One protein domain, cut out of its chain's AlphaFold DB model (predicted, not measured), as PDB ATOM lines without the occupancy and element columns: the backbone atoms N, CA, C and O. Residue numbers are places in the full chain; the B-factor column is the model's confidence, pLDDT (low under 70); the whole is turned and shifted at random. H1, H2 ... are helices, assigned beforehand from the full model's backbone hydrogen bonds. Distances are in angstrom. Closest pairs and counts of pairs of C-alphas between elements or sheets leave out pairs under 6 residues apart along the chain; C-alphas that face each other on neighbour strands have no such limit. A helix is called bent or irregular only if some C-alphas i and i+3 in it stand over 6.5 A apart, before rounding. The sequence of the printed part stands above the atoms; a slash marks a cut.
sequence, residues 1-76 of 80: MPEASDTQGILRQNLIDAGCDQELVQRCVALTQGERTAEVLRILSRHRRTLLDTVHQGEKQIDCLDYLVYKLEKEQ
ATOM      1  N   MET A   1     130.084 252.408 195.802       45.03
ATOM      2  CA  MET A   1     130.754 251.177 195.332       45.03
ATOM      3  C   MET A   1     131.351 251.446 193.947       45.03
ATOM      4  O   MET A   1     130.650 251.225 192.969       45.03
ATOM      5  N   PRO A   2     132.574 252.000 193.837       48.56
ATOM      6  CA  PRO A   2     133.204 252.300 192.541       48.56
ATOM      7  C   PRO A   2     133.836 251.066 191.863       48.56
ATOM      8  O   PRO A   2     133.953 251.017 190.647       48.56
ATOM      9  N   GLU A   3     134.183 250.028 192.628       54.78
ATOM     10  CA  GLU A   3     135.163 249.019 192.182       54.78
ATOM     11  C   GLU A   3     134.628 247.953 191.205       54.78
ATOM     12  O   GLU A   3     135.382 247.361 190.427       54.78
ATOM     13  N   ALA A   4     133.313 247.717 191.187       57.97
ATOM     14  CA  ALA A   4     132.705 246.742 190.278       57.97
ATOM     15  C   ALA A   4     132.665 247.237 188.817       57.97
ATOM     16  O   ALA A   4     132.708 246.425 187.891       57.97
ATOM     17  N   SER A   5     132.601 248.558 188.608       61.78
ATOM     18  CA  SER A   5     132.554 249.158 187.268       61.78
ATOM     19  C   SER A   5     133.917 249.098 186.577       61.78
ATOM     20  O   SER A   5     133.993 248.772 185.391       61.78
ATOM     21  N   ASP A   6     134.996 249.330 187.327       78.44
ATOM     22  CA  ASP A   6     136.357 249.345 186.783       78.44
ATOM     23  C   ASP A   6     136.805 247.948 186.341       78.44
ATOM     24  O   ASP A   6     137.353 247.779 185.252       78.44
ATOM     25  N   THR A   7     136.477 246.914 187.118       81.75
ATOM     26  CA  THR A   7     136.855 245.526 186.796       81.75
ATOM     27  C   THR A   7     136.209 245.035 185.491       81.75
ATOM     28  O   THR A   7     136.857 244.376 184.676       81.75
ATOM     29  N   GLN A   8     134.940 245.382 185.255       83.81
ATOM     30  CA  GLN A   8     134.224 245.020 184.026       83.81
ATOM     31  C   GLN A   8     134.714 245.822 182.815       83.81
ATOM     32  O   GLN A   8     134.847 245.267 181.722       83.81
ATOM     33  N   GLY A   9     135.029 247.107 183.009       88.62
ATOM     34  CA  GLY A   9     135.648 247.944 181.982       88.62
ATOM     35  C   GLY A   9     137.006 247.400 181.535       88.62
ATOM     36  O   GLY A   9     137.235 247.238 180.337       88.62
ATOM     37  N   ILE A  10     137.861 247.024 182.493       91.06
ATOM     38  CA  ILE A  10     139.177 246.422 182.226       91.06
ATOM     39  C   ILE A  10     139.026 245.093 181.479       91.06
ATOM     40  O   ILE A  10     139.695 244.877 180.470       91.06
ATOM     41  N   LEU A  11     138.120 244.212 181.920       90.06
ATOM     42  CA  LEU A  11     137.857 242.947 181.228       90.06
ATOM     43  C   LEU A  11     137.419 243.184 179.778       90.06
ATOM     44  O   LEU A  11     137.949 242.555 178.866       90.06
ATOM     45  N   ARG A  12     136.466 244.095 179.560       92.69
ATOM     46  CA  ARG A  12     135.975 244.437 178.223       92.69
ATOM     47  C   ARG A  12     137.111 244.923 177.323       92.69
ATOM     48  O   ARG A  12     137.203 244.458 176.190       92.69
ATOM     49  N   GLN A  13     137.959 245.822 177.822       93.50
ATOM     50  CA  GLN A  13     139.078 246.364 177.053       93.50
ATOM     51  C   GLN A  13     140.089 245.271 176.691       93.50
ATOM     52  O   GLN A  13     140.415 245.120 175.520       93.50
ATOM     53  N   ASN A  14     140.474 244.425 177.650       94.00
ATOM     54  CA  ASN A  14     141.389 243.309 177.397       94.00
ATOM     55  C   ASN A  14     140.858 242.338 176.328       94.00
ATOM     56  O   ASN A  14     141.630 241.790 175.545       94.00
ATOM     57  N   LEU A  15     139.543 242.106 176.288       94.25
ATOM     58  CA  LEU A  15     138.918 241.264 175.265       94.25
ATOM     59  C   LEU A  15     138.992 241.915 173.876       94.25
ATOM     60  O   LEU A  15     139.295 241.230 172.901       94.25
ATOM     61  N   ILE A  16     138.751 243.225 173.791       94.44
ATOM     62  CA  ILE A  16     138.879 243.990 172.542       94.44
ATOM     63  C   ILE A  16     140.330 243.961 172.050       94.44
ATOM     64  O   ILE A  16     140.569 243.653 170.884       94.44
ATOM     65  N   ASP A  17     141.293 244.202 172.939       94.44
ATOM     66  CA  ASP A  17     142.723 244.194 172.611       94.44
ATOM     67  C   ASP A  17     143.203 242.796 172.179       94.44
ATOM     68  O   ASP A  17     144.089 242.664 171.338       94.44
ATOM     69  N   ALA A  18     142.568 241.733 172.685       93.12
ATOM     70  CA  ALA A  18     142.779 240.352 172.240       93.12
ATOM     71  C   ALA A  18     142.098 240.019 170.892       93.12
ATOM     72  O   ALA A  18     142.078 238.857 170.467       93.12
ATOM     73  N   GLY A  19     141.497 241.008 170.226       92.69
ATOM     74  CA  GLY A  19     140.818 240.848 168.944       92.69
ATOM     75  C   GLY A  19     139.500 240.080 169.036       92.69
ATOM     76  O   GLY A  19     139.074 239.495 168.042       92.69
ATOM     77  N   CYS A  20     138.867 240.012 170.213       94.44
ATOM     78  CA  CYS A  20     137.505 239.493 170.319       94.44
ATOM     79  C   CYS A  20     136.515 240.496 169.715       94.44
ATOM     80  O   CYS A  20     136.577 241.695 169.995       94.44
ATOM     81  N   ASP A  21     135.565 240.000 168.923       92.62
ATOM     82  CA  ASP A  21     134.487 240.828 168.390       92.62
ATOM     83  C   ASP A  21     133.500 241.276 169.485       92.62
ATOM     84  O   ASP A  21     133.508 240.797 170.624       92.62
ATOM     85  N   GLN A  22     132.623 242.220 169.139       90.56
ATOM     86  CA  GLN A  22     131.670 242.783 170.094       90.56
ATOM     87  C   GLN A  22     130.699 241.742 170.673       90.56
ATOM     88  O   GLN A  22     130.286 241.896 171.824       90.56
ATOM     89  N   GLU A  23     130.348 240.693 169.924       91.81
ATOM     90  CA  GLU A  23     129.453 239.630 170.392       91.81
ATOM     91  C   GLU A  23     130.151 238.775 171.460       91.81
ATOM     92  O   GLU A  23     129.623 238.569 172.558       91.81
ATOM     93  N   LEU A  24     131.382 238.344 171.179       91.62
ATOM     94  CA  LEU A  24     132.253 237.610 172.092       91.62
ATOM     95  C   LEU A  24     132.523 238.404 173.370       91.62
ATOM     96  O   LEU A  24     132.420 237.859 174.471       91.62
ATOM     97  N   VAL A  25     132.821 239.697 173.232       93.38
ATOM     98  CA  VAL A  25     133.067 240.605 174.358       93.38
ATOM     99  C   VAL A  25     131.840 240.684 175.268       93.38
ATOM    100  O   VAL A  25     131.960 240.474 176.477       93.38
ATOM    101  N   GLN A  26     130.654 240.939 174.706       91.38
ATOM    102  CA  GLN A  26     129.409 241.016 175.480       91.38
ATOM    103  C   GLN A  26     129.097 239.694 176.183       91.38
ATOM    104  O   GLN A  26     128.746 239.685 177.365       91.38
ATOM    105  N   ARG A  27     129.282 238.569 175.487       90.88
ATOM    106  CA  ARG A  27     129.055 237.237 176.049       90.88
ATOM    107  C   ARG A  27     129.995 236.938 177.215       90.88
ATOM    108  O   ARG A  27     129.544 236.432 178.240       90.88
ATOM    109  N   CYS A  28     131.282 237.250 177.086       90.50
ATOM    110  CA  CYS A  28     132.260 237.042 178.152       90.50
ATOM    111  C   CYS A  28     131.948 237.903 179.384       90.50
ATOM    112  O   CYS A  28     131.953 237.382 180.496       90.50
ATOM    113  N   VAL A  29     131.605 239.180 179.189       89.69
ATOM    114  CA  VAL A  29     131.201 240.100 180.269       89.69
ATOM    115  C   VAL A  29     129.939 239.609 180.994       89.69
ATOM    116  O   VAL A  29     129.879 239.645 182.220       89.69
ATOM    117  N   ALA A  30     128.941 239.090 180.274       89.00
ATOM    118  CA  ALA A  30     127.736 238.536 180.897       89.00
ATOM    119  C   ALA A  30     128.024 237.253 181.704       89.00
ATOM    120  O   ALA A  30     127.462 237.043 182.778       89.00
ATOM    121  N   LEU A  31     128.916 236.390 181.210       87.69
ATOM    122  CA  LEU A  31     129.269 235.132 181.877       87.69
ATOM    123  C   LEU A  31     130.104 235.342 183.148       87.69
ATOM    124  O   LEU A  31     129.948 234.573 184.099       87.69
ATOM    125  N   THR A  32     130.956 236.369 183.203       82.31
ATOM    126  CA  THR A  32     131.726 236.678 184.421       82.31
ATOM    127  C   THR A  32     130.848 237.185 185.559       82.31
ATOM    128  O   THR A  32     131.142 236.888 186.713       82.31
ATOM    129  N   GLN A  33     129.738 237.867 185.261       80.38
ATOM    130  CA  GLN A  33     128.760 238.280 186.277       80.38
ATOM    131  C   GLN A  33     128.020 237.094 186.917       80.38
ATOM    132  O   GLN A  33     127.557 237.201 188.046       80.38
ATOM    133  N   GLY A  34     127.921 235.962 186.213       80.25
ATOM    134  CA  GLY A  34     127.285 234.738 186.706       80.25
ATOM    135  C   GLY A  34     128.249 233.713 187.310       80.25
ATOM    136  O   GLY A  34     127.882 232.544 187.370       80.25
ATOM    137  N   GLU A  35     129.484 234.107 187.655       77.12
ATOM    138  CA  GLU A  35     130.554 233.228 188.174       77.12
ATOM    139  C   GLU A  35     130.933 232.059 187.232       77.12
ATOM    140  O   GLU A  35     131.561 231.075 187.626       77.12
ATOM    141  N   ARG A  36     130.613 232.167 185.931       87.00
ATOM    142  CA  ARG A  36     130.864 231.131 184.908       87.00
ATOM    143  C   ARG A  36     132.240 231.272 184.258       87.00
ATOM    144  O   ARG A  36     132.387 231.180 183.038       87.00
ATOM    145  N   THR A  37     133.277 231.453 185.070       86.88
ATOM    146  CA  THR A  37     134.655 231.679 184.598       86.88
ATOM    147  C   THR A  37     135.161 230.554 183.687       86.88
ATOM    148  O   THR A  37     135.829 230.816 182.689       86.88
ATOM    149  N   ALA A  38     134.784 229.300 183.955       90.44
ATOM    150  CA  ALA A  38     135.152 228.162 183.109       90.44
ATOM    151  C   ALA A  38     134.605 228.278 181.670       90.44
ATOM    152  O   ALA A  38     135.282 227.905 180.710       90.44
ATOM    153  N   GLU A  39     133.396 228.824 181.497       90.75
ATOM    154  CA  GLU A  39     132.820 229.034 180.167       90.75
ATOM    155  C   GLU A  39     133.554 230.135 179.405       90.75
ATOM    156  O   GLU A  39     133.835 229.964 178.216       90.75
ATOM    157  N   VAL A  40     133.928 231.216 180.096       90.38
ATOM    158  CA  VAL A  40     134.744 232.301 179.534       90.38
ATOM    159  C   VAL A  40     136.090 231.760 179.057       90.38
ATOM    160  O   VAL A  40     136.447 231.946 177.896       90.38
ATOM    161  N   LEU A  41     136.802 230.992 179.889       92.12
ATOM    162  CA  LEU A  41     138.083 230.382 179.507       92.12
ATOM    163  C   LEU A  41     137.958 229.460 178.286       92.12
ATOM    164  O   LEU A  41     138.829 229.458 177.411       92.12
ATOM    165  N   ARG A  42     136.861 228.700 178.184       94.38
ATOM    166  CA  ARG A  42     136.589 227.841 177.022       94.38
ATOM    167  C   ARG A  42     136.379 228.658 175.748       94.38
ATOM    168  O   ARG A  42     136.892 228.280 174.694       94.38
ATOM    169  N   ILE A  43     135.632 229.758 175.843       92.50
ATOM    170  CA  ILE A  43     135.391 230.681 174.730       92.50
ATOM    171  C   ILE A  43     136.716 231.299 174.261       92.50
ATOM    172  O   ILE A  43     137.044 231.201 173.078       92.50
ATOM    173  N   LEU A  44     137.525 231.827 175.185       94.25
ATOM    174  CA  LEU A  44     138.830 232.418 174.868       94.25
ATOM    175  C   LEU A  44     139.805 231.403 174.268       94.25
ATOM    176  O   LEU A  44     140.504 231.705 173.305       94.25
ATOM    177  N   SER A  45     139.804 230.163 174.762       95.62
ATOM    178  CA  SER A  45     140.620 229.089 174.184       95.62
ATOM    179  C   SER A  45     140.231 228.775 172.739       95.62
ATOM    180  O   SER A  45     141.093 228.428 171.932       95.62
ATOM    181  N   ARG A  46     138.940 228.883 172.394       94.88
ATOM    182  CA  ARG A  46     138.477 228.722 171.009       94.88
ATOM    183  C   ARG A  46     138.938 229.889 170.143       94.88
ATOM    184  O   ARG A  46     139.480 229.634 169.077       94.88
ATOM    185  N   HIS A  47     138.782 231.122 170.627       94.62
ATOM    186  CA  HIS A  47     139.252 232.326 169.931       94.62
ATOM    187  C   HIS A  47     140.755 232.261 169.636       94.62
ATOM    188  O   HIS A  47     141.173 232.424 168.495       94.62
ATOM    189  N   ARG A  48     141.565 231.877 170.633       96.31
ATOM    190  CA  ARG A  48     143.010 231.658 170.462       96.31
ATOM    191  C   ARG A  48     143.324 230.656 169.348       96.31
ATOM    192  O   ARG A  48     144.261 230.879 168.591       96.31
ATOM    193  N   ARG A  49     142.577 229.548 169.253       97.31
ATOM    194  CA  ARG A  49     142.772 228.566 168.172       97.31
ATOM    195  C   ARG A  49     142.472 229.173 166.804       97.31
ATOM    196  O   ARG A  49     143.297 229.038 165.920       97.31
ATOM    197  N   THR A  50     141.375 229.915 166.662       95.56
ATOM    198  CA  THR A  50     141.036 230.598 165.403       95.56
ATOM    199  C   THR A  50     142.110 231.600 164.970       95.56
ATOM    200  O   THR A  50     142.447 231.668 163.788       95.56
ATOM    201  N   LEU A  51     142.689 232.346 165.916       96.62
ATOM    202  CA  LEU A  51     143.810 233.244 165.631       96.62
ATOM    203  C   LEU A  51     145.035 232.467 165.130       96.62
ATOM    204  O   LEU A  51     145.615 232.834 164.113       96.62
ATOM    205  N   LEU A  52     145.396 231.368 165.801       97.81
ATOM    206  CA  LEU A  52     146.503 230.510 165.370       97.81
ATOM    207  C   LEU A  52     146.255 229.894 163.990       97.81
ATOM    208  O   LEU A  52     147.155 229.897 163.161       97.81
ATOM    209  N   ASP A  53     145.041 229.419 163.721       97.88
ATOM    210  CA  ASP A  53     144.676 228.866 162.415       97.88
ATOM    211  C   ASP A  53     144.823 229.919 161.307       97.88
ATOM    212  O   ASP A  53     145.298 229.609 160.215       97.88
ATOM    213  N   THR A  54     144.482 231.177 161.603       97.00
ATOM    214  CA  THR A  54     144.656 232.304 160.675       97.00
ATOM    215  C   THR A  54     146.134 232.584 160.406       97.00
ATOM    216  O   THR A  54     146.516 232.756 159.250       97.00
ATOM    217  N   VAL A  55     146.976 232.580 161.445       98.06
ATOM    218  CA  VAL A  55     148.433 232.742 161.300       98.06
ATOM    219  C   VAL A  55     149.016 231.615 160.453       98.06
ATOM    220  O   VAL A  55     149.647 231.894 159.439       98.06
ATOM    221  N   HIS A  56     148.725 230.355 160.788       98.06
ATOM    222  CA  HIS A  56     149.221 229.203 160.031       98.06
ATOM    223  C   HIS A  56     148.744 229.210 158.571       98.06
ATOM    224  O   HIS A  56     149.439 228.726 157.678       98.06
ATOM    225  N   GLN A  57     147.542 229.726 158.302       98.31
ATOM    226  CA  GLN A  57     147.051 229.879 156.936       98.31
ATOM    227  C   GLN A  57     147.838 230.949 156.170       98.31
ATOM    228  O   GLN A  57     148.159 230.729 155.001       98.31
ATOM    229  N   GLY A  58     148.159 232.070 156.820       98.44
ATOM    230  CA  GLY A  58     149.014 233.112 156.255       98.44
ATOM    231  C   GLY A  58     150.433 232.614 155.978       98.44
ATOM    232  O   GLY A  58     150.939 232.820 154.881       98.44
ATOM    233  N   GLU A  59     151.038 231.880 156.915       98.56
ATOM    234  CA  GLU A  59     152.362 231.261 156.740       98.56
ATOM    235  C   GLU A  59     152.399 230.361 155.499       98.56
ATOM    236  O   GLU A  59     153.236 230.551 154.625       98.56
ATOM    237  N   LYS A  60     151.412 229.467 155.334       98.31
ATOM    238  CA  LYS A  60     151.320 228.609 154.139       98.31
ATOM    239  C   LYS A  60     151.191 229.398 152.837       98.31
ATOM    240  O   LYS A  60     151.697 228.968 151.806       98.31
ATOM    241  N   GLN A  61     150.457 230.511 152.858       98.50
ATOM    242  CA  GLN A  61     150.315 231.370 151.681       98.50
ATOM    243  C   GLN A  61     151.645 232.031 151.318       98.50
ATOM    244  O   GLN A  61     151.978 232.081 150.134       98.50
ATOM    245  N   ILE A  62     152.399 232.492 152.319       98.56
ATOM    246  CA  ILE A  62     153.734 233.071 152.142       98.56
ATOM    247  C   ILE A  62     154.694 232.014 151.595       98.56
ATOM    248  O   ILE A  62     155.305 232.257 150.564       98.56
ATOM    249  N   ASP A  63     154.732 230.810 152.172       98.31
ATOM    250  CA  ASP A  63     155.589 229.716 151.688       98.31
ATOM    251  C   ASP A  63     155.339 229.397 150.202       98.31
ATOM    252  O   ASP A  63     156.269 229.210 149.412       98.31
ATOM    253  N   CYS A  64     154.065 229.338 149.794       98.12
ATOM    254  CA  CYS A  64     153.701 229.126 148.395       98.12
ATOM    255  C   CYS A  64     154.144 230.286 147.494       98.12
ATOM    256  O   CYS A  64     154.572 230.045 146.362       98.12
ATOM    257  N   LEU A  65     154.020 231.525 147.974       98.31
ATOM    258  CA  LEU A  65     154.420 232.713 147.231       98.31
ATOM    259  C   LEU A  65     155.942 232.779 147.068       98.31
ATOM    260  O   LEU A  65     156.413 232.969 145.951       98.31
ATOM    261  N   ASP A  66     156.699 232.544 148.137       98.31
ATOM    262  CA  ASP A  66     158.163 232.538 148.126       98.31
ATOM    263  C   ASP A  66     158.701 231.473 147.169       98.31
ATOM    264  O   ASP A  66     159.602 231.733 146.369       98.31
ATOM    265  N   TYR A  67     158.096 230.279 147.173       97.81
ATOM    266  CA  TYR A  67     158.451 229.235 146.216       97.81
ATOM    267  C   TYR A  67     158.174 229.644 144.764       97.81
ATOM    268  O   TYR A  67     158.990 229.368 143.880       97.81
ATOM    269  N   LEU A  68     157.036 230.298 144.503       97.62
ATOM    270  CA  LEU A  68     156.698 230.795 143.169       97.62
ATOM    271  C   LEU A  68     157.698 231.861 142.703       97.62
ATOM    272  O   LEU A  68     158.169 231.790 141.570       97.62
ATOM    273  N   VAL A  69     158.051 232.810 143.570       97.75
ATOM    274  CA  VAL A  69     159.046 233.850 143.272       97.75
ATOM    275  C   VAL A  69     160.399 233.215 142.954       97.75
ATOM    276  O   VAL A  69     160.932 233.450 141.873       97.75
ATOM    277  N   TYR A  70     160.894 232.317 143.813       97.38
ATOM    278  CA  TYR A  70     162.154 231.602 143.588       97.38
ATOM    279  C   TYR A  70     162.183 230.858 142.244       97.38
ATOM    280  O   TYR A  70     163.191 230.853 141.535       97.38
ATOM    281  N   LYS A  71     161.071 230.208 141.880       97.06
ATOM    282  CA  LYS A  71     160.918 229.513 140.595       97.06
ATOM    283  C   LYS A  71     161.093 230.462 139.412       97.06
ATOM    284  O   LYS A  71     161.862 230.143 138.511       97.06
ATOM    285  N   LEU A  72     160.409 231.604 139.442       96.38
ATOM    286  CA  LEU A  72     160.457 232.602 138.374       96.38
ATOM    287  C   LEU A  72     161.843 233.249 138.262       96.38
ATOM    288  O   LEU A  72     162.368 233.376 137.159       96.38
ATOM    289  N   GLU A  73     162.470 233.594 139.388       96.00
ATOM    290  CA  GLU A  73     163.837 234.135 139.415       96.00
ATOM    291  C   GLU A  73     164.845 233.143 138.825       96.00
ATOM    292  O   GLU A  73     165.700 233.503 138.017       96.00
ATOM    293  N   LYS A  74     164.723 231.860 139.180       94.62
ATOM    294  CA  LYS A  74     165.601 230.813 138.654       94.62
ATOM    295  C   LYS A  74     165.446 230.611 137.146       94.62
ATOM    296  O   LYS A  74     166.436 230.310 136.487       94.62
ATOM    297  N   GLU A  75     164.231 230.720 136.615       91.56
ATOM    298  CA  GLU A  75     163.975 230.613 135.172       91.56
ATOM    299  C   GLU A  75     164.587 231.798 134.411       91.56
ATOM    300  O   GLU A  75     165.234 231.582 133.392       91.56
ATOM    301  N   GLN A  76     164.495 233.016 134.957       83.12
ATOM    302  CA  GLN A  76     165.123 234.211 134.375       83.12
ATOM    303  C   GLN A  76     166.658 234.102 134.319       83.12
ATOM    304  O   GLN A  76     167.266 234.462 133.319       83.12
TER     305      GLN A  76
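AT A GLANCE: This is residues 1 to 76 of the 80 residues of an uncharacterized protein of Pseudoflavonifractor sp. BIOML-A6 (UniProt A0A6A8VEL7). One long straight helix, H3, makes the length of the model; beside its first residues the two shorter helices fold back and forth, with H2 packed on the beginning of H3 and H1 packed on H2 but apart from H3. The rest of H3, residues 52 to 76, sticks out from this small three-helix head as a bare arm. The printed part has 76 residues with three named helices, H1, H2 and H3 in that order along the chain, and no named strand; the class is all helix. The whole is extended, with a radius of gyration of the C-alphas of 20.1 A, and the C-alphas span 72 by 22 by 15 A along their three main axes.

IN THESE COORDINATES: H3 is the longest helix, residues 37 to 76, 58.8 A from first to last C-alpha. It begins at C-alpha 37, at (134.655, 231.679, 184.598), and ends at C-alpha 76, at (165.123, 234.211, 134.375). H2 is residues 22 to 33, 17.0 A long between its first and last C-alphas. H1 is residues 3 to 17, 21.5 A long in the same measure, and begins at C-alpha 3, at (135.163, 249.019, 192.182). No helix is bent or irregular.

HOW THE PARTS SIT: H3 touches H2 with residues 37 to 43 alone, and H2 touches H3 with residues 28 to 32 alone. Their closest C-alphas are those of Cys 28 and Val 40, 5.5 A apart. H2 and H3 form a helical hairpin: they run opposite ways at a shallow tilt of 29 degrees. H2 also touches H1, where the closest C-alphas are those of Leu 15 and Val 25, 6.0 A apart. H1 and H2 form a second helical hairpin and run opposite ways at a shallow tilt of 33 degrees, only just short of steep. H1 and H3 are apart. In H3 every O i to N i+4 pair is within hydrogen-bond range; in H1 9 of 11 such pairs are, and in H2 7 of 8.

THE WHOLE: The outline is a rod, and the two C-alphas farthest apart, those of Met 1 and Gln 76, are 72.0 A from each other. Residues 1 to 7, of which 3 to 7 belong to H1, stand free, as do residues 52 to 76 of H3. The body without these stretches has 44 residues and spans 27 by 20 by 15 A. The links from H1 to H2, of 4 residues, and from H2 to H3, of 3 residues, are tight. The printed part begins at the chain's first residue and has no cut. The mean pLDDT of the printed part is 90.2, and residues 1 to 5 are under 70.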